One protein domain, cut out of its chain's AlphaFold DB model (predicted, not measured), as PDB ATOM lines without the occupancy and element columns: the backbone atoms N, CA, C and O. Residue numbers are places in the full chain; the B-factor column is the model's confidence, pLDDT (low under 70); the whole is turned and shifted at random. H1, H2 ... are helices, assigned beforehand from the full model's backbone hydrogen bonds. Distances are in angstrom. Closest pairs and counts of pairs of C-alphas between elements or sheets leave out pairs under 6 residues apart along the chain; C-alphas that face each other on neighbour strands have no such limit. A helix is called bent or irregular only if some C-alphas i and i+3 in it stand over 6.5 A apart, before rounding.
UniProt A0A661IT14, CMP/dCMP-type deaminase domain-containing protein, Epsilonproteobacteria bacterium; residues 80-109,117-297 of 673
ATOM      1  N   ALA A  80     -22.482   8.247 -63.374       92.88
ATOM      2  CA  ALA A  80     -23.105   9.560 -63.206       92.88
ATOM      3  C   ALA A  80     -24.519   9.420 -62.623       92.88
ATOM      4  O   ALA A  80     -24.909  10.170 -61.732       92.88
ATOM      5  N   LEU A  81     -25.261   8.404 -63.070       94.12
ATOM      6  CA  LEU A  81     -26.612   8.113 -62.587       94.12
ATOM      7  C   LEU A  81     -26.613   7.522 -61.173       94.12
ATOM      8  O   LEU A  81     -27.482   7.856 -60.381       94.12
ATOM      9  N   ILE A  82     -25.608   6.724 -60.814       91.75
ATOM     10  CA  ILE A  82     -25.356   6.287 -59.435       91.75
ATOM     11  C   ILE A  82     -25.134   7.500 -58.535       91.75
ATOM     12  O   ILE A  82     -25.734   7.572 -57.469       91.75
ATOM     13  N   MET A  83     -24.305   8.461 -58.958       88.12
ATOM     14  CA  MET A  83     -24.099   9.696 -58.195       88.12
ATOM     15  C   MET A  83     -25.415  10.465 -58.036       88.12
ATOM     16  O   MET A  83     -25.730  10.937 -56.951       88.12
ATOM     17  N   MET A  84     -26.215  10.542 -59.096       88.44
ATOM     18  CA  MET A  84     -27.530  11.171 -59.052       88.44
ATOM     19  C   MET A  84     -28.487  10.454 -58.083       88.44
ATOM     20  O   MET A  84     -29.109  11.119 -57.263       88.44
ATOM     21  N   ILE A  85     -28.555   9.118 -58.100       89.00
ATOM     22  CA  ILE A  85     -29.353   8.316 -57.153       89.00
ATOM     23  C   ILE A  85     -28.854   8.505 -55.722       89.00
ATOM     24  O   ILE A  85     -29.658   8.641 -54.811       89.00
ATOM     25  N   PHE A  86     -27.539   8.533 -55.511       85.88
ATOM     26  CA  PHE A  86     -26.948   8.739 -54.192       85.88
ATOM     27  C   PHE A  86     -27.328  10.100 -53.601       85.88
ATOM     28  O   PHE A  86     -27.707  10.184 -52.438       85.88
ATOM     29  N   ILE A  87     -27.242  11.158 -54.413       81.19
ATOM     30  CA  ILE A  87     -27.540  12.526 -53.985       81.19
ATOM     31  C   ILE A  87     -29.046  12.717 -53.791       81.19
ATOM     32  O   ILE A  87     -29.453  13.223 -52.754       81.19
ATOM     33  N   LEU A  88     -29.875  12.268 -54.738       79.19
ATOM     34  CA  LEU A  88     -31.336  12.397 -54.652       79.19
ATOM     35  C   LEU A  88     -31.962  11.453 -53.613       79.19
ATOM     36  O   LEU A  88     -33.003  11.755 -53.026       79.19
ATOM     37  N   GLY A  89     -31.333  10.303 -53.385       75.12
ATOM     38  CA  GLY A  89     -31.759   9.259 -52.467       75.12
ATOM     39  C   GLY A  89     -31.127   9.411 -51.088       75.12
ATOM     40  O   GLY A  89     -30.252   8.633 -50.720       75.12
ATOM     41  N   GLU A  90     -31.643  10.333 -50.269       70.31
ATOM     42  CA  GLU A  90     -31.204  10.549 -48.868       70.31
ATOM     43  C   GLU A  90     -31.172   9.256 -48.024       70.31
ATOM     44  O   GLU A  90     -30.399   9.104 -47.071       70.31
ATOM     45  N   SER A  91     -32.004   8.278 -48.400       69.94
ATOM     46  CA  SER A  91     -32.075   6.963 -47.761       69.94
ATOM     47  C   SER A  91     -30.773   6.158 -47.841       69.94
ATOM     48  O   SER A  91     -30.538   5.302 -46.991       69.94
ATOM     49  N   VAL A  92     -29.925   6.410 -48.841       74.06
ATOM     50  CA  VAL A  92     -28.659   5.687 -49.010       74.06
ATOM     51  C   VAL A  92     -27.689   6.099 -47.905       74.06
ATOM     52  O   VAL A  92     -27.213   5.251 -47.153       74.06
ATOM     53  N   PHE A  93     -27.502   7.406 -47.709       76.12
ATOM     54  CA  PHE A  93     -26.604   7.944 -46.686       76.12
ATOM     55  C   PHE A  93     -27.020   7.540 -45.263       76.12
ATOM     56  O   PHE A  93     -26.200   7.133 -44.441       76.12
ATOM     57  N   THR A  94     -28.323   7.574 -44.975       76.12
ATOM     58  CA  THR A  94     -28.842   7.155 -43.664       76.12
ATOM     59  C   THR A  94     -28.690   5.660 -43.405       76.12
ATOM     60  O   THR A  94     -28.484   5.258 -42.259       76.12
ATOM     61  N   LYS A  95     -28.744   4.814 -44.438       79.50
ATOM     62  CA  LYS A  95     -28.449   3.383 -44.294       79.50
ATOM     63  C   LYS A  95     -26.967   3.125 -44.029       79.50
ATOM     64  O   LYS A  95     -26.667   2.230 -43.244       79.50
ATOM     65  N   GLU A  96     -26.056   3.922 -44.586       80.31
ATOM     66  CA  GLU A  96     -24.625   3.828 -44.255       80.31
ATOM     67  C   GLU A  96     -24.348   4.150 -42.784       80.31
ATOM     68  O   GLU A  96     -23.619   3.412 -42.121       80.31
ATOM     69  N   ILE A  97     -25.007   5.173 -42.235       83.44
ATOM     70  CA  ILE A  97     -24.925   5.488 -40.801       83.44
ATOM     71  C   ILE A  97     -25.543   4.372 -39.947       83.44
ATOM     72  O   ILE A  97     -24.974   3.996 -38.928       83.44
ATOM     73  N   LYS A  98     -26.659   3.765 -40.377       83.62
ATOM     74  CA  LYS A  98     -27.232   2.592 -39.686       83.62
ATOM     75  C   LYS A  98     -26.299   1.380 -39.699       83.62
ATOM     76  O   LYS A  98     -26.269   0.640 -38.724       83.62
ATOM     77  N   LYS A  99     -25.548   1.151 -40.781       83.19
ATOM     78  CA  LYS A  99     -24.526   0.089 -40.824       83.19
ATOM     79  C   LYS A  99     -23.398   0.374 -39.837       83.19
ATOM     80  O   LYS A  99     -22.984  -0.537 -39.133       83.19
ATOM     81  N   LEU A 100     -22.948   1.628 -39.755       85.62
ATOM     82  CA  LEU A 100     -21.971   2.047 -38.750       85.62
ATOM     83  C   LEU A 100     -22.498   1.807 -37.327       85.62
ATOM     84  O   LEU A 100     -21.777   1.253 -36.508       85.62
ATOM     85  N   GLN A 101     -23.769   2.136 -37.065       85.88
ATOM     86  CA  GLN A 101     -24.421   1.840 -35.788       85.88
ATOM     87  C   GLN A 101     -24.393   0.338 -35.470       85.88
ATOM     88  O   GLN A 101     -23.931  -0.041 -34.405       85.88
ATOM     89  N   LYS A 102     -24.786  -0.523 -36.419       85.19
ATOM     90  CA  LYS A 102     -24.754  -1.984 -36.229       85.19
ATOM     91  C   LYS A 102     -23.357  -2.519 -35.913       85.19
ATOM     92  O   LYS A 102     -23.230  -3.438 -35.121       85.19
ATOM     93  N   LEU A 103     -22.313  -1.972 -36.540       83.44
ATOM     94  CA  LEU A 103     -20.935  -2.369 -36.229       83.44
ATOM     95  C   LEU A 103     -20.550  -2.005 -34.789       83.44
ATOM     96  O   LEU A 103     -19.833  -2.772 -34.158       83.44
ATOM     97  N   LEU A 104     -21.023  -0.862 -34.284       82.75
ATOM     98  CA  LEU A 104     -20.795  -0.429 -32.903       82.75
ATOM     99  C   LEU A 104     -21.583  -1.274 -31.902       82.75
ATOM    100  O   LEU A 104     -21.035  -1.620 -30.860       82.75
ATOM    101  N   ASP A 105     -22.833  -1.608 -32.226       81.62
ATOM    102  CA  ASP A 105     -23.682  -2.466 -31.396       81.62
ATOM    103  C   ASP A 105     -23.051  -3.866 -31.272       81.62
ATOM    104  O   ASP A 105     -22.885  -4.364 -30.165       81.62
ATOM    105  N   ASN A 106     -22.544  -4.422 -32.381       76.12
ATOM    106  CA  ASN A 106     -21.848  -5.711 -32.385       76.12
ATOM    107  C   ASN A 106     -20.604  -5.756 -31.480       76.12
ATOM    108  O   ASN A 106     -20.194  -6.849 -31.127       76.12
ATOM    109  N   ILE A 107     -19.952  -4.633 -31.154       72.62
ATOM    110  CA  ILE A 107     -18.816  -4.641 -30.211       72.62
ATOM    111  C   ILE A 107     -19.298  -4.895 -28.783       72.62
ATOM    112  O   ILE A 107     -18.634  -5.613 -28.047       72.62
ATOM    113  N   LYS A 108     -20.456  -4.344 -28.401       63.97
ATOM    114  CA  LYS A 108     -20.999  -4.506 -27.045       63.97
ATOM    115  C   LYS A 108     -21.367  -5.959 -26.746       63.97
ATOM    116  O   LYS A 108     -21.152  -6.431 -25.641       63.97
ATOM    117  N   ASP A 109     -21.841  -6.681 -27.758       57.00
ATOM    118  CA  ASP A 109     -22.210  -8.098 -27.641       57.00
ATOM    119  C   ASP A 109     -20.991  -9.039 -27.537       57.00
ATOM    120  O   ASP A 109     -21.138 -10.235 -27.295       57.00
ATOM    121  N   LYS A 117     -10.350 -11.434 -29.123       61.50
ATOM    122  CA  LYS A 117      -9.385 -10.347 -29.413       61.50
ATOM    123  C   LYS A 117      -9.187 -10.089 -30.916       61.50
ATOM    124  O   LYS A 117      -9.125  -8.932 -31.347       61.50
ATOM    125  N   ASN A 118      -9.157 -11.138 -31.740       63.94
ATOM    126  CA  ASN A 118      -9.001 -11.013 -33.196       63.94
ATOM    127  C   ASN A 118     -10.269 -10.486 -33.892       63.94
ATOM    128  O   ASN A 118     -10.180  -9.669 -34.816       63.94
ATOM    129  N   LYS A 119     -11.454 -10.888 -33.419       67.88
ATOM    130  CA  LYS A 119     -12.749 -10.413 -33.929       67.88
ATOM    131  C   LYS A 119     -12.974  -8.943 -33.555       67.88
ATOM    132  O   LYS A 119     -13.322  -8.151 -34.429       67.88
ATOM    133  N   HIS A 120     -12.648  -8.552 -32.320       74.88
ATOM    134  CA  HIS A 120     -12.650  -7.157 -31.859       74.88
ATOM    135  C   HIS A 120     -11.702  -6.266 -32.667       74.88
ATOM    136  O   HIS A 120     -12.102  -5.194 -33.126       74.88
ATOM    137  N   LYS A 121     -10.460  -6.708 -32.912       77.12
ATOM    138  CA  LYS A 121      -9.513  -5.965 -33.764       77.12
ATOM    139  C   LYS A 121     -10.057  -5.761 -35.182       77.12
ATOM    140  O   LYS A 121      -9.932  -4.661 -35.724       77.12
ATOM    141  N   LYS A 122     -10.684  -6.785 -35.775       80.31
ATOM    142  CA  LYS A 122     -11.296  -6.691 -37.112       80.31
ATOM    143  C   LYS A 122     -12.459  -5.691 -37.137       80.31
ATOM    144  O   LYS A 122     -12.452  -4.799 -37.979       80.31
ATOM    145  N   ILE A 123     -13.398  -5.776 -36.192       80.50
ATOM    146  CA  ILE A 123     -14.569  -4.882 -36.145       80.50
ATOM    147  C   ILE A 123     -14.146  -3.426 -35.916       80.50
ATOM    148  O   ILE A 123     -14.611  -2.537 -36.626       80.50
ATOM    149  N   ASN A 124     -13.198  -3.167 -35.011       82.94
ATOM    150  CA  ASN A 124     -12.660  -1.818 -34.799       82.94
ATOM    151  C   ASN A 124     -12.012  -1.237 -36.066       82.94
ATOM    152  O   ASN A 124     -12.189  -0.058 -36.391       82.94
ATOM    153  N   LYS A 125     -11.288  -2.068 -36.826       84.25
ATOM    154  CA  LYS A 125     -10.726  -1.674 -38.125       84.25
ATOM    155  C   LYS A 125     -11.827  -1.341 -39.137       84.25
ATOM    156  O   LYS A 125     -11.705  -0.337 -39.845       84.25
ATOM    157  N   ASP A 126     -12.898  -2.130 -39.173       83.50
ATOM    158  CA  ASP A 126     -14.051  -1.909 -40.050       83.50
ATOM    159  C   ASP A 126     -14.793  -0.608 -39.696       83.50
ATOM    160  O   ASP A 126     -15.085   0.185 -40.592       83.50
ATOM    161  N   ILE A 127     -15.008  -0.319 -38.406       85.81
ATOM    162  CA  ILE A 127     -15.599   0.945 -37.926       85.81
ATOM    163  C   ILE A 127     -14.744   2.130 -38.359       85.81
ATOM    164  O   ILE A 127     -15.254   3.057 -38.987       85.81
ATOM    165  N   LYS A 128     -13.433   2.099 -38.089       86.12
ATOM    166  CA  LYS A 128     -12.524   3.191 -38.465       86.12
ATOM    167  C   LYS A 128     -12.518   3.424 -39.977       86.12
ATOM    168  O   LYS A 128     -12.566   4.571 -40.424       86.12
ATOM    169  N   SER A 129     -12.505   2.347 -40.770       83.94
ATOM    170  CA  SER A 129     -12.635   2.442 -42.228       83.94
ATOM    171  C   SER A 129     -13.961   3.087 -42.622       83.94
ATOM    172  O   SER A 129     -13.975   3.984 -43.461       83.94
ATOM    173  N   LYS A 130     -15.068   2.682 -41.993       84.75
ATOM    174  CA  LYS A 130     -16.406   3.175 -42.318       84.75
ATOM    175  C   LYS A 130     -16.605   4.644 -41.951       84.75
ATOM    176  O   LYS A 130     -17.148   5.393 -42.760       84.75
ATOM    177  N   CYS A 131     -16.122   5.078 -40.785       87.00
ATOM    178  CA  CYS A 131     -16.114   6.487 -40.380       87.00
ATOM    179  C   CYS A 131     -15.369   7.350 -41.403       87.00
ATOM    180  O   CYS A 131     -15.879   8.385 -41.841       87.00
ATOM    181  N   LYS A 132     -14.197   6.880 -41.847       85.06
ATOM    182  CA  LYS A 132     -13.408   7.552 -42.879       85.06
ATOM    183  C   LYS A 132     -14.144   7.610 -44.216       85.06
ATOM    184  O   LYS A 132     -14.220   8.683 -44.803       85.06
ATOM    185  N   ASP A 133     -14.727   6.498 -44.663       82.19
ATOM    186  CA  ASP A 133     -15.481   6.433 -45.918       82.19
ATOM    187  C   ASP A 133     -16.673   7.410 -45.910       82.19
ATOM    188  O   ASP A 133     -16.846   8.173 -46.859       82.19
ATOM    189  N   ILE A 134     -17.464   7.444 -44.827       84.38
ATOM    190  CA  ILE A 134     -18.613   8.358 -44.678       84.38
ATOM    191  C   ILE A 134     -18.152   9.822 -44.642       84.38
ATOM    192  O   ILE A 134     -18.739  10.673 -45.314       84.38
ATOM    193  N   SER A 135     -17.087  10.129 -43.895       84.50
ATOM    194  CA  SER A 135     -16.539  11.490 -43.824       84.50
ATOM    195  C   SER A 135     -15.988  11.956 -45.175       84.50
ATOM    196  O   SER A 135     -16.231  13.090 -45.599       84.50
ATOM    197  N   GLU A 136     -15.291  11.082 -45.901       81.25
ATOM    198  CA  GLU A 136     -14.795  11.374 -47.245       81.25
ATOM    199  C   GLU A 136     -15.949  11.602 -48.230       81.25
ATOM    200  O   GLU A 136     -15.916  12.593 -48.964       81.25
ATOM    201  N   MET A 137     -16.996  10.766 -48.208       80.38
ATOM    202  CA  MET A 137     -18.215  10.994 -48.996       80.38
ATOM    203  C   MET A 137     -18.810  12.374 -48.705       80.38
ATOM    204  O   MET A 137     -19.060  13.134 -49.639       80.38
ATOM    205  N   TYR A 138     -18.971  12.743 -47.431       80.81
ATOM    206  CA  TYR A 138     -19.486  14.058 -47.047       80.81
ATOM    207  C   TYR A 138     -18.626  15.211 -47.585       80.81
ATOM    208  O   TYR A 138     -19.144  16.132 -48.224       80.81
ATOM    209  N   LYS A 139     -17.300  15.142 -47.403       80.50
ATOM    210  CA  LYS A 139     -16.356  16.148 -47.918       80.50
ATOM    211  C   LYS A 139     -16.495  16.338 -49.430       80.50
ATOM    212  O   LYS A 139     -16.412  17.469 -49.911       80.50
ATOM    213  N   LEU A 140     -16.727  15.258 -50.184       75.38
ATOM    214  CA  LEU A 140     -16.957  15.344 -51.628       75.38
ATOM    215  C   LEU A 140     -18.244  16.094 -51.975       75.38
ATOM    216  O   LEU A 140     -18.222  16.937 -52.874       75.38
ATOM    217  N   ILE A 141     -19.343  15.789 -51.284       75.25
ATOM    218  CA  ILE A 141     -20.640  16.443 -51.506       75.25
ATOM    219  C   ILE A 141     -20.516  17.938 -51.190       75.25
ATOM    220  O   ILE A 141     -20.912  18.773 -52.007       75.25
ATOM    221  N   LYS A 142     -19.876  18.273 -50.060       77.69
ATOM    222  CA  LYS A 142     -19.630  19.653 -49.624       77.69
ATOM    223  C   LYS A 142     -18.797  20.440 -50.633       77.69
ATOM    224  O   LYS A 142     -19.229  21.497 -51.074       77.69
ATOM    225  N   LYS A 143     -17.648  19.906 -51.063       77.62
ATOM    226  CA  LYS A 143     -16.726  20.597 -51.986       77.62
ATOM    227  C   LYS A 143     -17.339  20.918 -53.356       77.62
ATOM    228  O   LYS A 143     -16.893  21.849 -54.014       77.62
ATOM    229  N   ASN A 144     -18.311  20.133 -53.817       71.12
ATOM    230  CA  ASN A 144     -18.907  20.305 -55.147       71.12
ATOM    231  C   ASN A 144     -20.233  21.081 -55.124       71.12
ATOM    232  O   ASN A 144     -20.955  21.038 -56.119       71.12
ATOM    233  N   ASN A 145     -20.577  21.746 -54.012       70.00
ATOM    234  CA  ASN A 145     -21.858  22.440 -53.827       70.00
ATOM    235  C   ASN A 145     -23.064  21.568 -54.216       70.00
ATOM    236  O   ASN A 145     -24.077  22.044 -54.719       70.00
ATOM    237  N   LEU A 146     -22.964  20.261 -53.958       65.81
ATOM    238  CA  LEU A 146     -24.081  19.323 -54.087       65.81
ATOM    239  C   LEU A 146     -25.007  19.369 -52.855       65.81
ATOM    240  O   LEU A 146     -25.939  18.581 -52.727       65.81
ATOM    241  N   MET A 147     -24.730  20.302 -51.942       54.62
ATOM    242  CA  MET A 147     -25.345  20.479 -50.632       54.62
ATOM    243  C   MET A 147     -26.608  21.349 -50.680       54.62
ATOM    244  O   MET A 147     -26.683  22.366 -49.992       54.62
ATOM    245  N   ASN A 148     -27.647  20.915 -51.395       55.28
ATOM    246  CA  ASN A 148     -29.000  21.451 -51.149       55.28
ATOM    247  C   ASN A 148     -29.700  20.755 -49.966       55.28
ATOM    248  O   ASN A 148     -30.796  21.119 -49.540       55.28
ATOM    249  N   TYR A 149     -29.013  19.801 -49.341       54.75
ATOM    250  CA  TYR A 149     -29.507  19.033 -48.214       54.75
ATOM    251  C   TYR A 149     -29.068  19.636 -46.877       54.75
ATOM    252  O   TYR A 149     -27.978  19.346 -46.387       54.75
ATOM    253  N   LYS A 150     -29.945  20.429 -46.230       55.88
ATOM    254  CA  LYS A 150     -29.708  20.911 -44.845       55.88
ATOM    255  C   LYS A 150     -29.314  19.783 -43.861       55.88
ATOM    256  O   LYS A 150     -28.615  20.069 -42.905       55.88
ATOM    257  N   PHE A 151     -29.708  18.522 -44.091       59.03
ATOM    258  CA  PHE A 151     -29.433  17.402 -43.175       59.03
ATOM    259  C   PHE A 151     -27.976  16.926 -43.214       59.03
ATOM    260  O   PHE A 151     -27.493  16.379 -42.233       59.03
ATOM    261  N   LEU A 152     -27.271  17.141 -44.331       63.81
ATOM    262  CA  LEU A 152     -25.843  16.858 -44.413       63.81
ATOM    263  C   LEU A 152     -25.020  17.973 -43.751       63.81
ATOM    264  O   LEU A 152     -23.841  17.770 -43.518       63.81
ATOM    265  N   LYS A 153     -25.592  19.148 -43.437       68.19
ATOM    266  CA  LYS A 153     -24.870  20.287 -42.835       68.19
ATOM    267  C   LYS A 153     -24.590  20.072 -41.336       68.19
ATOM    268  O   LYS A 153     -24.913  20.922 -40.517       68.19
ATOM    269  N   ASP A 154     -23.991  18.940 -40.982       75.44
ATOM    270  CA  ASP A 154     -23.529  18.628 -39.627       75.44
ATOM    271  C   ASP A 154     -21.999  18.532 -39.612       75.44
ATOM    272  O   ASP A 154     -21.393  17.464 -39.505       75.44
ATOM    273  N   ASP A 155     -21.351  19.684 -39.799       80.00
ATOM    274  CA  ASP A 155     -19.892  19.760 -39.882       80.00
ATOM    275  C   ASP A 155     -19.206  19.217 -38.625       80.00
ATOM    276  O   ASP A 155     -18.108  18.672 -38.732       80.00
ATOM    277  N   LYS A 156     -19.849  19.324 -37.455       85.12
ATOM    278  CA  LYS A 156     -19.338  18.759 -36.201       85.12
ATOM    279  C   LYS A 156     -19.290  17.233 -36.287       85.12
ATOM    280  O   LYS A 156     -18.214  16.660 -36.111       85.12
ATOM    281  N   PHE A 157     -20.394  16.585 -36.665       85.81
ATOM    282  CA  PHE A 157     -20.449  15.129 -36.809       85.81
ATOM    283  C   PHE A 157     -19.435  14.590 -37.828       85.81
ATOM    284  O   PHE A 157     -18.699  13.641 -37.551       85.81
ATOM    285  N   PHE A 158     -19.323  15.202 -39.009       84.31
ATOM    286  CA  PHE A 158     -18.410  14.689 -40.039       84.31
ATOM    287  C   PHE A 158     -16.933  14.978 -39.765       84.31
ATOM    288  O   PHE A 158     -16.076  14.193 -40.192       84.31
ATOM    289  N   LYS A 159     -16.619  16.069 -39.048       85.62
ATOM    290  CA  LYS A 159     -15.275  16.307 -38.497       85.62
ATOM    291  C   LYS A 159     -14.932  15.243 -37.456       85.62
ATOM    292  O   LYS A 159     -13.836  14.692 -37.512       85.62
ATOM    293  N   PHE A 160     -15.881  14.901 -36.585       87.94
ATOM    294  CA  PHE A 160     -15.717  13.829 -35.607       87.94
ATOM    295  C   PHE A 160     -15.433  12.478 -36.282       87.94
ATOM    296  O   PHE A 160     -14.425  11.842 -35.979       87.94
ATOM    297  N   LEU A 161     -16.237  12.079 -37.279       87.50
ATOM    298  CA  LEU A 161     -16.015  10.841 -38.044       87.50
ATOM    299  C   LEU A 161     -14.626  10.778 -38.696       87.50
ATOM    300  O   LEU A 161     -14.020   9.710 -38.757       87.50
ATOM    301  N   ASN A 162     -14.103  11.909 -39.178       85.56
ATOM    302  CA  ASN A 162     -12.783  11.959 -39.807       85.56
ATOM    303  C   ASN A 162     -11.641  11.643 -38.830       85.56
ATOM    304  O   ASN A 162     -10.635  11.063 -39.234       85.56
ATOM    305  N   ASN A 163     -11.798  12.055 -37.572       86.25
ATOM    306  CA  ASN A 163     -10.773  11.977 -36.533       86.25
ATOM    307  C   ASN A 163     -11.074  10.865 -35.512       86.25
ATOM    308  O   ASN A 163     -10.474  10.824 -34.438       86.25
ATOM    309  N   TYR A 164     -12.015   9.974 -35.837       88.62
ATOM    310  CA  TYR A 164     -12.456   8.910 -34.948       88.62
ATOM    311  C   TYR A 164     -11.304   7.969 -34.558       88.62
ATOM    312  O   TYR A 164     -10.508   7.523 -35.396       88.62
ATOM    313  N   ASN A 165     -11.265   7.621 -33.273       86.44
ATOM    314  CA  ASN A 165     -10.415   6.580 -32.710       86.44
ATOM    315  C   ASN A 165     -11.232   5.710 -31.739       86.44
ATOM    316  O   ASN A 165     -12.298   6.118 -31.277       86.44
ATOM    317  N   ASN A 166     -10.722   4.518 -31.423       82.31
ATOM    318  CA  ASN A 166     -11.476   3.515 -30.666       82.31
ATOM    319  C   ASN A 166     -11.873   3.994 -29.254       82.31
ATOM    320  O   ASN A 166     -12.910   3.577 -28.755       82.31
ATOM    321  N   LYS A 167     -11.118   4.918 -28.634       81.56
ATOM    322  CA  LYS A 167     -11.440   5.467 -27.301       81.56
ATOM    323  C   LYS A 167     -12.719   6.320 -27.300       81.56
ATOM    324  O   LYS A 167     -13.310   6.533 -26.251       81.56
ATOM    325  N   LYS A 168     -13.177   6.788 -28.465       84.00
ATOM    326  CA  LYS A 168     -14.348   7.670 -28.619       84.00
ATOM    327  C   LYS A 168     -15.614   6.938 -29.079       84.00
ATOM    328  O   LYS A 168     -16.474   7.517 -29.742       84.00
ATOM    329  N   GLN A 169     -15.735   5.645 -28.785       83.31
ATOM    330  CA  GLN A 169     -16.845   4.816 -29.269       83.31
ATOM    331  C   GLN A 169     -18.218   5.263 -28.736       83.31
ATOM    332  O   GLN A 169     -19.171   5.360 -29.509       83.31
ATOM    333  N   ASN A 170     -18.317   5.584 -27.443       83.75
ATOM    334  CA  ASN A 170     -19.566   6.055 -26.831       83.75
ATOM    335  C   ASN A 170     -19.992   7.427 -27.375       83.75
ATOM    336  O   ASN A 170     -21.163   7.629 -27.699       83.75
ATOM    337  N   GLU A 171     -19.028   8.330 -27.567       87.38
ATOM    338  CA  GLU A 171     -19.242   9.640 -28.191       87.38
ATOM    339  C   GLU A 171     -19.761   9.483 -29.633       87.38
ATOM    340  O   GLU A 171     -20.754  10.104 -30.014       87.38
ATOM    341  N   LEU A 172     -19.176   8.565 -30.417       87.44
ATOM    342  CA  LEU A 172     -19.658   8.243 -31.764       87.44
ATOM    343  C   LEU A 172     -21.116   7.762 -31.757       87.44
ATOM    344  O   LEU A 172     -21.906   8.163 -32.613       87.44
ATOM    345  N   LEU A 173     -21.480   6.900 -30.805       85.94
ATOM    346  CA  LEU A 173     -22.836   6.369 -30.701       85.94
ATOM    347  C   LEU A 173     -23.853   7.473 -30.371       85.94
ATOM    348  O   LEU A 173     -24.941   7.488 -30.953       85.94
ATOM    349  N   LEU A 174     -23.497   8.409 -29.488       86.50
ATOM    350  CA  LEU A 174     -24.303   9.596 -29.175       86.50
ATOM    351  C   LEU A 174     -24.515  10.464 -30.418       86.50
ATOM    352  O   LEU A 174     -25.659  10.751 -30.775       86.50
ATOM    353  N   PHE A 175     -23.439  10.780 -31.140       88.12
ATOM    354  CA  PHE A 175     -23.507  11.522 -32.398       88.12
ATOM    355  C   PHE A 175     -24.412  10.845 -33.439       88.12
ATOM    356  O   PHE A 175     -25.223  11.503 -34.091       88.12
ATOM    357  N   ILE A 176     -24.320   9.520 -33.589       86.62
ATOM    358  CA  ILE A 176     -25.174   8.754 -34.511       86.62
ATOM    359  C   ILE A 176     -26.648   8.825 -34.091       86.62
ATOM    360  O   ILE A 176     -27.521   9.014 -34.948       86.62
ATOM    361  N   LYS A 177     -26.943   8.678 -32.792       85.81
ATOM    362  CA  LYS A 177     -28.309   8.793 -32.253       85.81
ATOM    363  C   LYS A 177     -28.882  10.185 -32.510       85.81
ATOM    364  O   LYS A 177     -30.016  10.296 -32.981       85.81
ATOM    365  N   GLU A 178     -28.098  11.231 -32.270       86.06
ATOM    366  CA  GLU A 178     -28.506  12.614 -32.503       86.06
ATOM    367  C   GLU A 178     -28.749  12.893 -33.992       86.06
ATOM    368  O   GLU A 178     -29.808  13.407 -34.365       86.06
ATOM    369  N   TYR A 179     -27.827  12.468 -34.860       84.62
ATOM    370  CA  TYR A 179     -27.977  12.582 -36.311       84.62
ATOM    371  C   TYR A 179     -29.267  11.905 -36.795       84.62
ATOM    372  O   TYR A 179     -30.028  12.476 -37.582       84.62
ATOM    373  N   LYS A 180     -29.555  10.695 -36.298       82.31
ATOM    374  CA  LYS A 180     -30.781   9.961 -36.633       82.31
ATOM    375  C   LYS A 180     -32.033  10.714 -36.179       82.31
ATOM    376  O   LYS A 180     -32.958  10.847 -36.978       82.31
ATOM    377  N   LYS A 181     -32.047  11.249 -34.951       83.62
ATOM    378  CA  LYS A 181     -33.168  12.040 -34.411       83.62
ATOM    379  C   LYS A 181     -33.422  13.293 -35.257       83.62
ATOM    380  O   LYS A 181     -34.564  13.553 -35.632       83.62
ATOM    381  N   ARG A 182     -32.365  14.023 -35.635       83.44
ATOM    382  CA  ARG A 182     -32.450  15.200 -36.526       83.44
ATOM    383  C   ARG A 182     -33.001  14.836 -37.907       83.44
ATOM    384  O   ARG A 182     -33.862  15.544 -38.430       83.44
ATOM    385  N   TYR A 183     -32.540  13.728 -38.491       82.56
ATOM    386  CA  TYR A 183     -33.035  13.251 -39.784       82.56
ATOM    387  C   TYR A 183     -34.519  12.856 -39.725       82.56
ATOM    388  O   TYR A 183     -35.300  13.286 -40.572       82.56
ATOM    389  N   GLU A 184     -34.929  12.077 -38.720       82.19
ATOM    390  CA  GLU A 184     -36.325  11.654 -38.550       82.19
ATOM    391  C   GLU A 184     -37.253  12.857 -38.316       82.19
ATOM    392  O   GLU A 184     -38.281  12.950 -38.991       82.19
ATOM    393  N   LYS A 185     -36.844  13.826 -37.479       84.12
ATOM    394  CA  LYS A 185     -37.573  15.087 -37.243       84.12
ATOM    395  C   LYS A 185     -37.770  15.900 -38.530       84.12
ATOM    396  O   LYS A 185     -38.872  16.349 -38.835       84.12
ATOM    397  N   ARG A 186     -36.727  16.024 -39.356       82.75
ATOM    398  CA  ARG A 186     -36.838  16.700 -40.660       82.75
ATOM    399  C   ARG A 186     -37.862  16.014 -41.566       82.75
ATOM    400  O   ARG A 186     -38.676  16.687 -42.196       82.75
ATOM    401  N   ILE A 187     -37.805  14.683 -41.677       82.69
ATOM    402  CA  ILE A 187     -38.730  13.935 -42.538       82.69
ATOM    403  C   ILE A 187     -40.164  14.038 -42.009       82.69
ATOM    404  O   ILE A 187     -41.092  14.147 -42.817       82.69
ATOM    405  N   SER A 188     -40.385  14.051 -40.691       84.50
ATOM    406  CA  SER A 188     -41.726  14.252 -40.129       84.50
ATOM    407  C   SER A 188     -42.289  15.633 -40.466       84.50
ATOM    408  O   SER A 188     -43.420  15.705 -40.946       84.50
ATOM    409  N   GLU A 189     -41.488  16.694 -40.339       86.31
ATOM    410  CA  GLU A 189     -41.880  18.097 -40.583       86.31
ATOM    411  C   GLU A 189     -41.996  18.466 -42.076       86.31
ATOM    412  O   GLU A 189     -42.539  19.511 -42.439       86.31
ATOM    413  N   GLN A 190     -41.509  17.611 -42.981       84.00
ATOM    414  CA  GLN A 190     -41.569  17.884 -44.416       84.00
ATOM    415  C   GLN A 190     -43.025  17.893 -44.932       84.00
ATOM    416  O   GLN A 190     -43.793  16.969 -44.679       84.00
ATOM    417  N   ASN A 191     -43.419  18.907 -45.695       85.62
ATOM    418  CA  ASN A 191     -44.721  19.012 -46.353       85.62
ATOM    419  C   ASN A 191     -44.537  19.094 -47.878       85.62
ATOM    420  O   ASN A 191     -43.420  19.073 -48.388       85.62
ATOM    421  N   SER A 192     -45.628  19.152 -48.638       83.56
ATOM    422  CA  SER A 192     -45.541  19.181 -50.105       83.56
ATOM    423  C   SER A 192     -44.776  20.397 -50.642       83.56
ATOM    424  O   SER A 192     -43.975  20.253 -51.560       83.56
ATOM    425  N   SER A 193     -44.993  21.580 -50.058       83.12
ATOM    426  CA  SER A 193     -44.390  22.838 -50.519       83.12
ATOM    427  C   SER A 193     -42.879  22.859 -50.285       83.12
ATOM    428  O   SER A 193     -42.106  23.083 -51.218       83.12
ATOM    429  N   ASN A 194     -42.430  22.553 -49.063       83.06
ATOM    430  CA  ASN A 194     -41.003  22.548 -48.745       83.06
ATOM    431  C   ASN A 194     -40.254  21.396 -49.444       83.06
ATOM    432  O   ASN A 194     -39.104  21.578 -49.838       83.06
ATOM    433  N   PHE A 195     -40.911  20.257 -49.685       82.44
ATOM    434  CA  PHE A 195     -40.357  19.153 -50.464       82.44
ATOM    435  C   PHE A 195     -40.153  19.529 -51.928       82.44
ATOM    436  O   PHE A 195     -39.083  19.274 -52.478       82.44
ATOM    437  N   ILE A 196     -41.137  20.181 -52.551       81.56
ATOM    438  CA  ILE A 196     -40.998  20.666 -53.925       81.56
ATOM    439  C   ILE A 196     -39.905  21.724 -54.013       81.56
ATOM    440  O   ILE A 196     -39.036  21.589 -54.864       81.56
ATOM    441  N   LYS A 197     -39.864  22.710 -53.107       81.88
ATOM    442  CA  LYS A 197     -38.776  23.707 -53.072       81.88
ATOM    443  C   LYS A 197     -37.396  23.043 -52.972       81.88
ATOM    444  O   LYS A 197     -36.474  23.425 -53.689       81.88
ATOM    445  N   GLU A 198     -37.261  22.016 -52.131       78.44
ATOM    446  CA  GLU A 198     -36.023  21.241 -51.980       78.44
ATOM    447  C   GLU A 198     -35.627  20.508 -53.271       78.44
ATOM    448  O   GLU A 198     -34.470  20.595 -53.699       78.44
ATOM    449  N   ILE A 199     -36.563  19.802 -53.915       78.38
ATOM    450  CA  ILE A 199     -36.270  19.094 -55.167       78.38
ATOM    451  C   ILE A 199     -35.983  20.093 -56.289       78.38
ATOM    452  O   ILE A 199     -34.990  19.912 -56.988       78.38
ATOM    453  N   SER A 200     -36.793  21.142 -56.449       80.12
ATOM    454  CA  SER A 200     -36.613  22.160 -57.490       80.12
ATOM    455  C   SER A 200     -35.230  22.799 -57.401       80.12
ATOM    456  O   SER A 200     -34.518  22.890 -58.398       80.12
ATOM    457  N   SER A 201     -34.799  23.138 -56.182       79.00
ATOM    458  CA  SER A 201     -33.444  23.624 -55.916       79.00
ATOM    459  C   SER A 201     -32.382  22.586 -56.299       79.00
ATOM    460  O   SER A 201     -31.397  22.905 -56.960       79.00
ATOM    461  N   THR A 202     -32.568  21.318 -55.923       72.94
ATOM    462  CA  THR A 202     -31.606  20.234 -56.200       72.94
ATOM    463  C   THR A 202     -31.460  19.932 -57.692       72.94
ATOM    464  O   THR A 202     -30.343  19.776 -58.196       72.94
ATOM    465  N   LEU A 203     -32.582  19.866 -58.405       72.62
ATOM    466  CA  LEU A 203     -32.633  19.639 -59.847       72.62
ATOM    467  C   LEU A 203     -32.309  20.908 -60.648       72.62
ATOM    468  O   LEU A 203     -32.062  20.809 -61.847       72.62
ATOM    469  N   ASN A 204     -32.274  22.073 -59.991       72.12
ATOM    470  CA  ASN A 204     -32.154  23.392 -60.609       72.12
ATOM    471  C   ASN A 204     -33.214  23.620 -61.704       72.12
ATOM    472  O   ASN A 204     -32.899  24.062 -62.808       72.12
ATOM    473  N   THR A 205     -34.460  23.236 -61.416       71.12
ATOM    474  CA  THR A 205     -35.620  23.418 -62.302       71.12
ATOM    475  C   THR A 205     -36.868  23.646 -61.473       71.12
ATOM    476  O   THR A 205     -37.049  23.012 -60.435       71.12
ATOM    477  N   GLU A 206     -37.771  24.485 -61.963       74.62
ATOM    478  CA  GLU A 206     -39.124  24.543 -61.424       74.62
ATOM    479  C   GLU A 206     -39.879  23.246 -61.724       74.62
ATOM    480  O   GLU A 206     -39.687  22.615 -62.771       74.62
ATOM    481  N   ILE A 207     -40.715  22.832 -60.773       73.06
ATOM    482  CA  ILE A 207     -41.519  21.616 -60.847       73.06
ATOM    483  C   ILE A 207     -42.983  22.034 -60.847       73.06
ATOM    484  O   ILE A 207     -43.468  22.625 -59.885       73.06
ATOM    485  N   ASP A 208     -43.700  21.680 -61.910       70.44
ATOM    486  CA  ASP A 208     -45.138  21.911 -61.992       70.44
ATOM    487  C   ASP A 208     -45.902  20.962 -61.051       70.44
ATOM    488  O   ASP A 208     -46.013  19.750 -61.275       70.44
ATOM    489  N   ASN A 209     -46.476  21.544 -59.999       68.38
ATOM    490  CA  ASN A 209     -47.237  20.839 -58.973       68.38
ATOM    491  C   ASN A 209     -48.539  20.213 -59.495       68.38
ATOM    492  O   ASN A 209     -48.975  19.190 -58.949       68.38
ATOM    493  N   LYS A 210     -49.164  20.775 -60.545       67.19
ATOM    494  CA  LYS A 210     -50.448  20.275 -61.078       67.19
ATOM    495  C   LYS A 210     -50.298  18.836 -61.569       67.19
ATOM    496  O   LYS A 210     -51.138  17.984 -61.279       67.19
ATOM    497  N   LYS A 211     -49.161  18.532 -62.196       65.38
ATOM    498  CA  LYS A 211     -48.824  17.220 -62.767       65.38
ATOM    499  C   LYS A 211     -48.586  16.112 -61.725       65.38
ATOM    500  O   LYS A 211     -48.688  14.937 -62.071       65.38
ATOM    501  N   PHE A 212     -48.308  16.450 -60.460       68.75
ATOM    502  CA  PHE A 212     -47.988  15.479 -59.393       68.75
ATOM    503  C   PHE A 212     -48.937  15.544 -58.185       68.75
ATOM    504  O   PHE A 212     -48.690  14.905 -57.155       68.75
ATOM    505  N   LYS A 213     -50.062  16.261 -58.326       68.00
ATOM    506  CA  LYS A 213     -51.019  16.597 -57.256       68.00
ATOM    507  C   LYS A 213     -51.450  15.381 -56.418       68.00
ATOM    508  O   LYS A 213     -51.477  15.470 -55.195       68.00
ATOM    509  N   LYS A 214     -51.712  14.216 -57.036       69.94
ATOM    510  CA  LYS A 214     -52.146  12.984 -56.332       69.94
ATOM    511  C   LYS A 214     -51.096  12.431 -55.359       69.94
ATOM    512  O   LYS A 214     -51.453  12.015 -54.259       69.94
ATOM    513  N   ASN A 215     -49.815  12.425 -55.738       70.44
ATOM    514  CA  ASN A 215     -48.745  11.942 -54.857       70.44
ATOM    515  C   ASN A 215     -48.379  12.990 -53.800       70.44
ATOM    516  O   ASN A 215     -48.135  12.627 -52.652       70.44
ATOM    517  N   LEU A 216     -48.393  14.273 -54.173       73.44
ATOM    518  CA  LEU A 216     -48.116  15.377 -53.255       73.44
ATOM    519  C   LEU A 216     -49.170  15.472 -52.145       73.44
ATOM    520  O   LEU A 216     -48.803  15.595 -50.988       73.44
ATOM    521  N   LYS A 217     -50.461  15.238 -52.432       72.06
ATOM    522  CA  LYS A 217     -51.518  15.167 -51.394       72.06
ATOM    523  C   LYS A 217     -51.214  14.179 -50.254       72.06
ATOM    524  O   LYS A 217     -51.686  14.379 -49.135       72.06
ATOM    525  N   LYS A 218     -50.436  13.121 -50.519       73.56
ATOM    526  CA  LYS A 218     -50.015  12.118 -49.522       73.56
ATOM    527  C   LYS A 218     -48.775  12.543 -48.719       73.56
ATOM    528  O   LYS A 218     -48.427  11.889 -47.742       73.56
ATOM    529  N   PHE A 219     -48.110  13.629 -49.109       76.00
ATOM    530  CA  PHE A 219     -46.900  14.151 -48.482       76.00
ATOM    531  C   PHE A 219     -47.252  15.227 -47.437       76.00
ATOM    532  O   PHE A 219     -47.086  16.431 -47.663       76.00
ATOM    533  N   LYS A 220     -47.792  14.772 -46.298       76.75
ATOM    534  CA  LYS A 220     -48.218  15.598 -45.153       76.75
ATOM    535  C   LYS A 220     -47.225  15.525 -43.986       76.75
ATOM    536  O   LYS A 220     -46.410  14.598 -43.914       76.75
ATOM    537  N   ILE A 221     -47.308  16.492 -43.071       76.00
ATOM    538  CA  ILE A 221     -46.563  16.479 -41.804       76.00
ATOM    539  C   ILE A 221     -46.992  15.254 -40.986       76.00
ATOM    540  O   ILE A 221     -48.174  14.917 -40.939       76.00
ATOM    541  N   ILE A 222     -46.025  14.567 -40.379       76.94
ATOM    542  CA  ILE A 222     -46.272  13.447 -39.464       76.94
ATOM    543  C   ILE A 222     -46.163  14.000 -38.042       76.94
ATOM    544  O   ILE A 222     -45.098  14.492 -37.675       76.94
ATOM    545  N   LYS A 223     -47.236  13.918 -37.246       70.06
ATOM    546  CA  LYS A 223     -47.170  14.235 -35.811       70.06
ATOM    547  C   LYS A 223     -46.273  13.209 -35.112       70.06
ATOM    548  O   LYS A 223     -46.419  12.007 -35.345       70.06
ATOM    549  N   ILE A 224     -45.333  13.690 -34.300       64.44
ATOM    550  CA  ILE A 224     -44.527  12.850 -33.410       64.44
ATOM    551  C   ILE A 224     -45.457  12.471 -32.255       64.44
ATOM    552  O   ILE A 224     -45.656  13.259 -31.343       64.44
ATOM    553  N   ILE A 225     -46.109  11.321 -32.376       61.22
ATOM    554  CA  ILE A 225     -46.887  10.697 -31.301       61.22
ATOM    555  C   ILE A 225     -46.014   9.557 -30.773       61.22
ATOM    556  O   ILE A 225     -45.322   8.922 -31.577       61.22
ATOM    557  N   GLU A 226     -46.045   9.282 -29.470       55.66
ATOM    558  CA  GLU A 226     -45.345   8.160 -28.817       55.66
ATOM    559  C   GLU A 226     -45.888   6.768 -29.213       55.66
ATOM    560  O   GLU A 226     -45.741   5.789 -28.493       55.66
ATOM    561  N   ASP A 227     -46.470   6.640 -30.405       52.25
ATOM    562  CA  ASP A 227     -46.933   5.371 -30.951       52.25
ATOM    563  C   ASP A 227     -45.784   4.588 -31.598       52.25
ATOM    564  O   ASP A 227     -45.005   5.116 -32.409       52.25
ATOM    565  N   GLY A 228     -45.781   3.268 -31.386       59.69
ATOM    566  CA  GLY A 228     -44.846   2.321 -32.011       59.69
ATOM    567  C   GLY A 228     -44.782   2.384 -33.550       59.69
ATOM    568  O   GLY A 228     -43.806   1.937 -34.154       59.69
ATOM    569  N   HIS A 229     -45.766   3.013 -34.204       71.12
ATOM    570  CA  HIS A 229     -45.866   3.158 -35.661       71.12
ATOM    571  C   HIS A 229     -45.132   4.370 -36.265       71.12
ATOM    572  O   HIS A 229     -45.085   4.503 -37.496       71.12
ATOM    573  N   PHE A 230     -44.542   5.270 -35.465       78.94
ATOM    574  CA  PHE A 230     -43.865   6.472 -35.987       78.94
ATOM    575  C   PHE A 230     -42.778   6.138 -37.027       78.94
ATOM    576  O   PHE A 230     -42.711   6.743 -38.103       78.94
ATOM    577  N   ARG A 231     -41.962   5.110 -36.763       76.69
ATOM    578  CA  ARG A 231     -40.869   4.690 -37.661       76.69
ATOM    579  C   ARG A 231     -41.372   4.165 -39.008       76.69
ATOM    580  O   ARG A 231     -40.746   4.434 -40.037       76.69
ATOM    581  N   ASP A 232     -42.504   3.467 -39.024       81.06
ATOM    582  CA  ASP A 232     -43.113   2.968 -40.261       81.06
ATOM    583  C   ASP A 232     -43.696   4.106 -41.097       81.06
ATOM    584  O   ASP A 232     -43.495   4.144 -42.316       81.06
ATOM    585  N   LYS A 233     -44.318   5.102 -40.451       82.75
ATOM    586  CA  LYS A 233     -44.787   6.329 -41.116       82.75
ATOM    587  C   LYS A 233     -43.624   7.071 -41.795       82.75
ATOM    588  O   LYS A 233     -43.736   7.433 -42.970       82.75
ATOM    589  N   ILE A 234     -42.476   7.218 -41.122       83.06
ATOM    590  CA  ILE A 234     -41.255   7.814 -41.704       83.06
ATOM    591  C   ILE A 234     -40.752   7.003 -42.902       83.06
ATOM    592  O   ILE A 234     -40.489   7.559 -43.970       83.06
ATOM    593  N   LYS A 235     -40.643   5.677 -42.762       82.50
ATOM    594  CA  LYS A 235     -40.188   4.786 -43.840       82.50
ATOM    595  C   LYS A 235     -41.092   4.874 -45.074       82.50
ATOM    596  O   LYS A 235     -40.587   4.978 -46.193       82.50
ATOM    597  N   ASN A 236     -42.409   4.897 -44.881       83.62
ATOM    598  CA  ASN A 236     -43.383   5.059 -45.962       83.62
ATOM    599  C   ASN A 236     -43.241   6.414 -46.663       83.62
ATOM    600  O   ASN A 236     -43.275   6.477 -47.894       83.62
ATOM    601  N   LYS A 237     -43.001   7.487 -45.905       84.75
ATOM    602  CA  LYS A 237     -42.769   8.825 -46.459       84.75
ATOM    603  C   LYS A 237     -41.473   8.909 -47.273       84.75
ATOM    604  O   LYS A 237     -41.483   9.499 -48.351       84.75
ATOM    605  N   ILE A 238     -40.395   8.254 -46.835       82.25
ATOM    606  CA  ILE A 238     -39.140   8.142 -47.605       82.25
ATOM    607  C   ILE A 238     -39.378   7.407 -48.933       82.25
ATOM    608  O   ILE A 238     -38.959   7.883 -49.987       82.25
ATOM    609  N   ASN A 239     -40.100   6.282 -48.910       82.75
ATOM    610  CA  ASN A 239     -40.436   5.545 -50.132       82.75
ATOM    611  C   ASN A 239     -41.290   6.389 -51.094       82.75
ATOM    612  O   ASN A 239     -41.076   6.367 -52.308       82.75
ATOM    613  N   LEU A 240     -42.243   7.161 -50.560       83.81
ATOM    614  CA  LEU A 240     -43.062   8.083 -51.343       83.81
ATOM    615  C   LEU A 240     -42.218   9.211 -51.959       83.81
ATOM    616  O   LEU A 240     -42.412   9.520 -53.134       83.81
ATOM    617  N   LYS A 241     -41.248   9.766 -51.217       84.00
ATOM    618  CA  LYS A 241     -40.266  10.746 -51.718       84.00
ATOM    619  C   LYS A 241     -39.501  10.194 -52.923       84.00
ATOM    620  O   LYS A 241     -39.544  10.811 -53.987       84.00
ATOM    621  N   SER A 242     -38.907   9.003 -52.813       82.94
ATOM    622  CA  SER A 242     -38.220   8.347 -53.941       82.94
ATOM    623  C   SER A 242     -39.149   8.121 -55.139       82.94
ATOM    624  O   SER A 242     -38.764   8.363 -56.282       82.94
ATOM    625  N   LYS A 243     -40.403   7.708 -54.902       85.25
ATOM    626  CA  LYS A 243     -41.400   7.519 -55.970       85.25
ATOM    627  C   LYS A 243     -41.725   8.828 -56.697       85.25
ATOM    628  O   LYS A 243     -41.825   8.826 -57.920       85.25
ATOM    629  N   ILE A 244     -41.887   9.932 -55.968       85.06
ATOM    630  CA  ILE A 244     -42.165  11.250 -56.558       85.06
ATOM    631  C   ILE A 244     -40.976  11.726 -57.395       85.06
ATOM    632  O   ILE A 244     -41.181  12.108 -58.544       85.06
ATOM    633  N   ILE A 245     -39.749  11.630 -56.870       85.69
ATOM    634  CA  ILE A 245     -38.526  11.997 -57.603       85.69
ATOM    635  C   ILE A 245     -38.422  11.199 -58.908       85.69
ATOM    636  O   ILE A 245     -38.235  11.783 -59.971       85.69
ATOM    637  N   ASN A 246     -38.621   9.880 -58.855       88.50
ATOM    638  CA  ASN A 246     -38.556   9.032 -60.046       88.50
ATOM    639  C   ASN A 246     -39.613   9.415 -61.093       88.50
ATOM    640  O   ASN A 246     -39.302   9.447 -62.279       88.50
ATOM    641  N   ASN A 247     -40.832   9.760 -60.667       87.94
ATOM    642  CA  ASN A 247     -41.878  10.233 -61.576       87.94
ATOM    643  C   ASN A 247     -41.528  11.588 -62.211       87.94
ATOM    644  O   ASN A 247     -41.795  11.786 -63.396       87.94
ATOM    645  N   ILE A 248     -40.937  12.512 -61.444       86.69
ATOM    646  CA  ILE A 248     -40.474  13.811 -61.953       86.69
ATOM    647  C   ILE A 248     -39.400  13.595 -63.015       86.69
ATOM    648  O   ILE A 248     -39.527  14.113 -64.119       86.69
ATOM    649  N   LEU A 249     -38.387  12.783 -62.716       89.69
ATOM    650  CA  LEU A 249     -37.289  12.497 -63.639       89.69
ATOM    651  C   LEU A 249     -37.752  11.763 -64.896       89.69
ATOM    652  O   LEU A 249     -37.290  12.088 -65.987       89.69
ATOM    653  N   GLU A 250     -38.677  10.808 -64.773       90.88
ATOM    654  CA  GLU A 250     -39.247  10.135 -65.941       90.88
ATOM    655  C   GLU A 250     -39.974  11.123 -66.854       90.88
ATOM    656  O   GLU A 250     -39.845  11.049 -68.078       90.88
ATOM    657  N   LYS A 251     -40.753  12.031 -66.261       87.25
ATOM    658  CA  LYS A 251     -41.507  13.039 -67.000       87.25
ATOM    659  C   LYS A 251     -40.575  14.049 -67.657       87.25
ATOM    660  O   LYS A 251     -40.702  14.291 -68.850       87.25
ATOM    661  N   MET A 252     -39.593  14.543 -66.909       88.50
ATOM    662  CA  MET A 252     -38.532  15.424 -67.397       88.50
ATOM    663  C   MET A 252     -37.800  14.786 -68.579       88.50
ATOM    664  O   MET A 252     -37.675  15.403 -69.622       88.50
ATOM    665  N   ALA A 253     -37.428  13.508 -68.497       90.50
ATOM    666  CA  ALA A 253     -36.790  12.806 -69.608       90.50
ATOM    667  C   ALA A 253     -37.660  12.675 -70.876       90.50
ATOM    668  O   ALA A 253     -37.115  12.463 -71.955       90.50
ATOM    669  N   LYS A 254     -38.993  12.752 -70.770       86.19
ATOM    670  CA  LYS A 254     -39.911  12.652 -71.918       86.19
ATOM    671  C   LYS A 254     -40.302  14.017 -72.481       86.19
ATOM    672  O   LYS A 254     -40.306  14.178 -73.695       86.19
ATOM    673  N   GLU A 255     -40.668  14.949 -71.608       85.56
ATOM    674  CA  GLU A 255     -41.265  16.241 -71.969       85.56
ATOM    675  C   GLU A 255     -40.233  17.373 -72.025       85.56
ATOM    676  O   GLU A 255     -40.408  18.314 -72.787       85.56
ATOM    677  N   ASP A 256     -39.155  17.280 -71.243       87.31
ATOM    678  CA  ASP A 256     -38.126  18.317 -71.100       87.31
ATOM    679  C   ASP A 256     -36.727  17.677 -71.090       87.31
ATOM    680  O   ASP A 256     -35.948  17.738 -70.124       87.31
ATOM    681  N   TYR A 257     -36.450  16.937 -72.168       90.69
ATOM    682  CA  TYR A 257     -35.248  16.117 -72.275       90.69
ATOM    683  C   TYR A 257     -33.972  16.958 -72.168       90.69
ATOM    684  O   TYR A 257     -32.974  16.460 -71.646       90.69
ATOM    685  N   ASP A 258     -33.992  18.223 -72.598       89.81
ATOM    686  CA  ASP A 258     -32.838  19.117 -72.511       89.81
ATOM    687  C   ASP A 258     -32.477  19.427 -71.065       89.81
ATOM    688  O   ASP A 258     -31.298  19.345 -70.696       89.81
ATOM    689  N   LYS A 259     -33.463  19.701 -70.200       88.25
ATOM    690  CA  LYS A 259     -33.172  19.860 -68.773       88.25
ATOM    691  C   LYS A 259     -32.682  18.552 -68.155       88.25
ATOM    692  O   LYS A 259     -31.732  18.590 -67.371       88.25
ATOM    693  N   PHE A 260     -33.263  17.396 -68.505       91.81
ATOM    694  CA  PHE A 260     -32.769  16.106 -67.995       91.81
ATOM    695  C   PHE A 260     -31.305  15.867 -68.403       91.81
ATOM    696  O   PHE A 260     -30.478  15.488 -67.573       91.81
ATOM    697  N   ILE A 261     -30.960  16.123 -69.667       92.94
ATOM    698  CA  ILE A 261     -29.598  15.953 -70.189       92.94
ATOM    699  C   ILE A 261     -28.630  16.932 -69.515       92.94
ATOM    700  O   ILE A 261     -27.537  16.522 -69.119       92.94
ATOM    701  N   LYS A 262     -29.021  18.197 -69.303       91.19
ATOM    702  CA  LYS A 262     -28.227  19.174 -68.530       91.19
ATOM    703  C   LYS A 262     -27.953  18.674 -67.110       91.19
ATOM    704  O   LYS A 262     -26.810  18.734 -66.648       91.19
ATOM    705  N   LEU A 263     -28.967  18.128 -66.439       89.75
ATOM    706  CA  LEU A 263     -28.832  17.547 -65.103       89.75
ATOM    707  C   LEU A 263     -27.883  16.340 -65.096       89.75
ATOM    708  O   LEU A 263     -26.958  16.286 -64.286       89.75
ATOM    709  N   TYR A 264     -28.064  15.399 -66.023       93.25
ATOM    710  CA  TYR A 264     -27.170  14.252 -66.191       93.25
ATOM    711  C   TYR A 264     -25.715  14.698 -66.421       93.25
ATOM    712  O   TYR A 264     -24.807  14.228 -65.731       93.25
ATOM    713  N   ASN A 265     -25.490  15.664 -67.314       92.69
ATOM    714  CA  ASN A 265     -24.161  16.194 -67.629       92.69
ATOM    715  C   ASN A 265     -23.498  16.878 -66.424       92.69
ATOM    716  O   ASN A 265     -22.283  16.756 -66.243       92.69
ATOM    717  N   LYS A 266     -24.273  17.551 -65.558       87.81
ATOM    718  CA  LYS A 266     -23.778  18.098 -64.280       87.81
ATOM    719  C   LYS A 266     -23.186  16.984 -63.412       87.81
ATOM    720  O   LYS A 266     -22.049  17.111 -62.950       87.81
ATOM    721  N   PHE A 267     -23.907  15.876 -63.238       88.50
ATOM    722  CA  PHE A 267     -23.426  14.732 -62.455       88.50
ATOM    723  C   PHE A 267     -22.271  13.980 -63.134       88.50
ATOM    724  O   PHE A 267     -21.333  13.573 -62.439       88.50
ATOM    725  N   ASP A 268     -22.258  13.845 -64.466       91.00
ATOM    726  CA  ASP A 268     -21.104  13.270 -65.179       91.00
ATOM    727  C   ASP A 268     -19.849  14.129 -64.993       91.00
ATOM    728  O   ASP A 268     -18.788  13.609 -64.639       91.00
ATOM    729  N   LYS A 269     -19.954  15.458 -65.128       88.88
ATOM    730  CA  LYS A 269     -18.827  16.387 -64.920       88.88
ATOM    731  C   LYS A 269     -18.229  16.235 -63.523       88.88
ATOM    732  O   LYS A 269     -17.004  16.167 -63.388       88.88
ATOM    733  N   ILE A 270     -19.068  16.130 -62.494       82.81
ATOM    734  CA  ILE A 270     -18.624  15.896 -61.113       82.81
ATOM    735  C   ILE A 270     -17.919  14.542 -60.997       82.81
ATOM    736  O   ILE A 270     -16.796  14.461 -60.497       82.81
ATOM    737  N   THR A 271     -18.532  13.484 -61.526       86.00
ATOM    738  CA  THR A 271     -17.994  12.119 -61.458       86.00
ATOM    739  C   THR A 271     -16.643  12.013 -62.172       86.00
ATOM    740  O   THR A 271     -15.696  11.427 -61.645       86.00
ATOM    741  N   ARG A 272     -16.496  12.647 -63.341       84.69
ATOM    742  CA  ARG A 272     -15.236  12.725 -64.097       84.69
ATOM    743  C   ARG A 272     -14.150  13.489 -63.348       84.69
ATOM    744  O   ARG A 272     -13.014  13.014 -63.307       84.69
ATOM    745  N   LYS A 273     -14.474  14.641 -62.747       81.06
ATOM    746  CA  LYS A 273     -13.526  15.407 -61.915       81.06
ATOM    747  C   LYS A 273     -12.990  14.555 -60.762       81.06
ATOM    748  O   LYS A 273     -11.802  14.619 -60.457       81.06
ATOM    749  N   LEU A 274     -13.841  13.723 -60.162       75.88
ATOM    750  CA  LEU A 274     -13.446  12.809 -59.090       75.88
ATOM    751  C   LEU A 274     -12.562  11.658 -59.590       75.88
ATOM    752  O   LEU A 274     -11.557  11.360 -58.949       75.88
ATOM    753  N   ARG A 275     -12.874  11.068 -60.752       73.81
ATOM    754  CA  ARG A 275     -12.072   9.985 -61.357       73.81
ATOM    755  C   ARG A 275     -10.664  10.412 -61.775       73.81
ATOM    756  O   ARG A 275      -9.751   9.606 -61.674       73.81
ATOM    757  N   LYS A 276     -10.488  11.646 -62.263       68.44
ATOM    758  CA  LYS A 276      -9.174  12.159 -62.704       68.44
ATOM    759  C   LYS A 276      -8.190  12.381 -61.554       68.44
ATOM    760  O   LYS A 276      -6.992  12.462 -61.780       68.44
ATOM    761  N   SER A 277      -8.689  12.518 -60.330       57.50
ATOM    762  CA  SER A 277      -7.853  12.770 -59.160       57.50
ATOM    763  C   SER A 277      -7.473  11.480 -58.435       57.50
ATOM    764  O   SER A 277      -8.279  10.561 -58.406       57.50
ATOM    765  N   ASN A 278      -6.268  11.487 -57.852       63.12
ATOM    766  CA  ASN A 278      -5.582  10.489 -57.013       63.12
ATOM    767  C   ASN A 278      -6.389   9.254 -56.529       63.12
ATOM    768  O   ASN A 278      -7.558   9.361 -56.161       63.12
ATOM    769  N   SER A 279      -5.728   8.095 -56.406       63.38
ATOM    770  CA  SER A 279      -6.310   6.766 -56.097       63.38
ATOM    771  C   SER A 279      -7.383   6.745 -54.992       63.38
ATOM    772  O   SER A 279      -8.398   6.056 -55.126       63.38
ATOM    773  N   LYS A 280      -7.225   7.566 -53.944       64.06
ATOM    774  CA  LYS A 280      -8.208   7.742 -52.857       64.06
ATOM    775  C   LYS A 280      -9.617   8.099 -53.359       64.06
ATOM    776  O   LYS A 280     -10.591   7.562 -52.848       64.06
ATOM    777  N   LYS A 281      -9.771   8.938 -54.393       69.25
ATOM    778  CA  LYS A 281     -11.108   9.356 -54.872       69.25
ATOM    779  C   LYS A 281     -11.819   8.305 -55.723       69.25
ATOM    780  O   LYS A 281     -13.050   8.271 -55.733       69.25
ATOM    781  N   ILE A 282     -11.073   7.415 -56.381       73.25
ATOM    782  CA  ILE A 282     -11.647   6.250 -57.075       73.25
ATOM    783  C   ILE A 282     -12.318   5.326 -56.056       73.25
ATOM    784  O   ILE A 282     -13.445   4.887 -56.282       73.25
ATOM    785  N   LYS A 283     -11.667   5.101 -54.907       74.38
ATOM    786  CA  LYS A 283     -12.227   4.312 -53.805       74.38
ATOM    787  C   LYS A 283     -13.550   4.895 -53.301       74.38
ATOM    788  O   LYS A 283     -14.499   4.143 -53.106       74.38
ATOM    789  N   ILE A 284     -13.660   6.221 -53.182       76.12
ATOM    790  CA  ILE A 284     -14.912   6.860 -52.750       76.12
ATOM    791  C   ILE A 284     -16.041   6.624 -53.762       76.12
ATOM    792  O   ILE A 284     -17.147   6.261 -53.370       76.12
ATOM    793  N   LEU A 285     -15.779   6.774 -55.066       79.50
ATOM    794  CA  LEU A 285     -16.787   6.504 -56.101       79.50
ATOM    795  C   LEU A 285     -17.244   5.040 -56.108       79.50
ATOM    796  O   LEU A 285     -18.421   4.775 -56.346       79.50
ATOM    797  N   GLN A 286     -16.331   4.103 -55.842       78.69
ATOM    798  CA  GLN A 286     -16.680   2.692 -55.671       78.69
ATOM    799  C   GLN A 286     -17.584   2.500 -54.458       78.69
ATOM    800  O   GLN A 286     -18.664   1.946 -54.607       78.69
ATOM    801  N   ASN A 287     -17.205   3.050 -53.302       78.88
ATOM    802  CA  ASN A 287     -17.997   2.939 -52.083       78.88
ATOM    803  C   ASN A 287     -19.403   3.555 -52.252       78.88
ATOM    804  O   ASN A 287     -20.378   2.996 -51.757       78.88
ATOM    805  N   ILE A 288     -19.533   4.679 -52.974       83.50
ATOM    806  CA  ILE A 288     -20.839   5.259 -53.336       83.50
ATOM    807  C   ILE A 288     -21.626   4.282 -54.218       83.50
ATOM    808  O   ILE A 288     -22.807   4.051 -53.977       83.50
ATOM    809  N   GLY A 289     -20.983   3.691 -55.228       85.56
ATOM    810  CA  GLY A 289     -21.616   2.718 -56.116       85.56
ATOM    811  C   GLY A 289     -22.077   1.446 -55.413       85.56
ATOM    812  O   GLY A 289     -23.160   0.954 -55.728       85.56
ATOM    813  N   ASP A 290     -21.292   0.938 -54.468       80.00
ATOM    814  CA  ASP A 290     -21.640  -0.227 -53.654       80.00
ATOM    815  C   ASP A 290     -22.784   0.122 -52.700       80.00
ATOM    816  O   ASP A 290     -23.786  -0.587 -52.650       80.00
ATOM    817  N   SER A 291     -22.710   1.285 -52.047       81.00
ATOM    818  CA  SER A 291     -23.772   1.768 -51.167       81.00
ATOM    819  C   SER A 291     -25.095   1.966 -51.907       81.00
ATOM    820  O   SER A 291     -26.131   1.511 -51.426       81.00
ATOM    821  N   VAL A 292     -25.092   2.597 -53.085       85.44
ATOM    822  CA  VAL A 292     -26.310   2.740 -53.896       85.44
ATOM    823  C   VAL A 292     -26.863   1.368 -54.237       85.44
ATOM    824  O   VAL A 292     -28.029   1.119 -53.965       85.44
ATOM    825  N   ARG A 293     -26.040   0.458 -54.761       82.75
ATOM    826  CA  ARG A 293     -26.481  -0.886 -55.140       82.75
ATOM    827  C   ARG A 293     -27.091  -1.651 -53.972       82.75
ATOM    828  O   ARG A 293     -28.232  -2.080 -54.067       82.75
ATOM    829  N   GLU A 294     -26.397  -1.747 -52.843       78.19
ATOM    830  CA  GLU A 294     -26.876  -2.469 -51.654       78.19
ATOM    831  C   GLU A 294     -28.204  -1.920 -51.111       78.19
ATOM    832  O   GLU A 294     -29.032  -2.670 -50.591       78.19
ATOM    833  N   ASN A 295     -28.426  -0.611 -51.234       78.19
ATOM    834  CA  ASN A 295     -29.531   0.076 -50.573       78.19
ATOM    835  C   ASN A 295     -30.717   0.411 -51.490       78.19
ATOM    836  O   ASN A 295     -31.826   0.599 -50.976       78.19
ATOM    837  N   ALA A 296     -30.494   0.519 -52.794       80.00
ATOM    838  CA  ALA A 296     -31.494   0.843 -53.801       80.00
ATOM    839  C   ALA A 296     -32.347  -0.377 -54.176       80.00
ATOM    840  O   ALA A 296     -32.026  -1.532 -53.871       80.00
ATOM    841  N   HIS A 297     -33.464  -0.122 -54.853       84.44
ATOM    842  CA  HIS A 297     -34.196  -1.194 -55.525       84.44
ATOM    843  C   HIS A 297     -33.352  -1.739 -56.693       84.44
ATOM    844  O   HIS A 297     -32.719  -0.956 -57.396       84.44
TER     845      HIS A 297
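This is residues 80 to 109 and 117 to 297 of the 673 residues of the protein "CMP/dCMP-type deaminase domain-containing protein" of Epsilonproteobacteria bacterium (UniProt A0A661IT14). Long helices join at their corners into an irregular ring: H5, H8 and H9 make three sides, H10 folds back from the end of H9, and H2 with H3 completes the round. H1 packs on H9 and H10 nearest the middle, H4 packs on H3 and H5, and H6 and H7 are by H8. The printed part has 211 residues with ten named helices, H1 to H10 in order, and no named strand: all helix, with mostly crossed packing. It is compact, with a radius of gyration of the C-alphas of 18.4 A and spans of 59, 50 and 28 A.

H1, residues 80 to 88, begins at C-alpha 80 (-23.105, 9.560, -63.206). H2 is residues 90 to 108, 28.4 A long, and H3 residues 117 to 143, 39.0 A. H4 is residues 155 to 162, and H5 residues 166 to 189, 35.1 A, with a kink of 30 degrees near residue 173. H6 is residues 192 to 203 and H7 residues 210 to 216. H5 and H7 are irregular: C-alphas 167 and 170 are 8.2 A apart, and C-alphas 211 and 214 are 8.4 A apart. H8 is residues 230 to 255, 37.4 A; H9 residues 257 to 276, 28.1 A; H10 residues 279 to 295, 24.8 A, ending at C-alpha 295 (-29.531, 0.076, -50.573).

H10 is the hub, touching H1, H2, H3 and H9. Its closest C-alphas to H1 are those of Val 292 and Phe 86, 6.0 A apart, at a steep tilt of 64 degrees. H1 touches H9, about perpendicular at 78 degrees, with C-alphas 80 and 268 closest at 4.7 A. H2 and H3 touch at a shallow tilt of 23 degrees, opposite ways, C-alphas 103 and 127 being closest at 6.5 A. H3 and H4 form a hairpin, their closest C-alphas, 131 and 161, 4.9 A apart. H5 touches H8 with residues 184 to 188 alone, C-alphas 188 and 234 being closest at 6.6 A. H7 and H8 form a hairpin, with C-alphas 215 and 244 closest at 6.8 A. H6 touches no helix. Every O i to N i+4 pair is within hydrogen-bond range in H1, H3, H4, H6, H8, H9 and H10; it is 13 of 15 in H2, 18 of 20 in H5 and 1 of 3 in H7, where 2 of 4 O i to N i+3 pairs are.

The C-alphas of Lys 117 and Lys 210, the two farthest apart, are 60.2 A apart. Residues 110 to 116 are not printed, and C-alphas 109 and 117 are 13.1 A apart across the cut. The links H3 to H4 and H7 to H8 are long. Mean pLDDT of the printed part is 79.5; 31 residues are under 70, among them 146 to 153, 209 to 214 and 276 to 281.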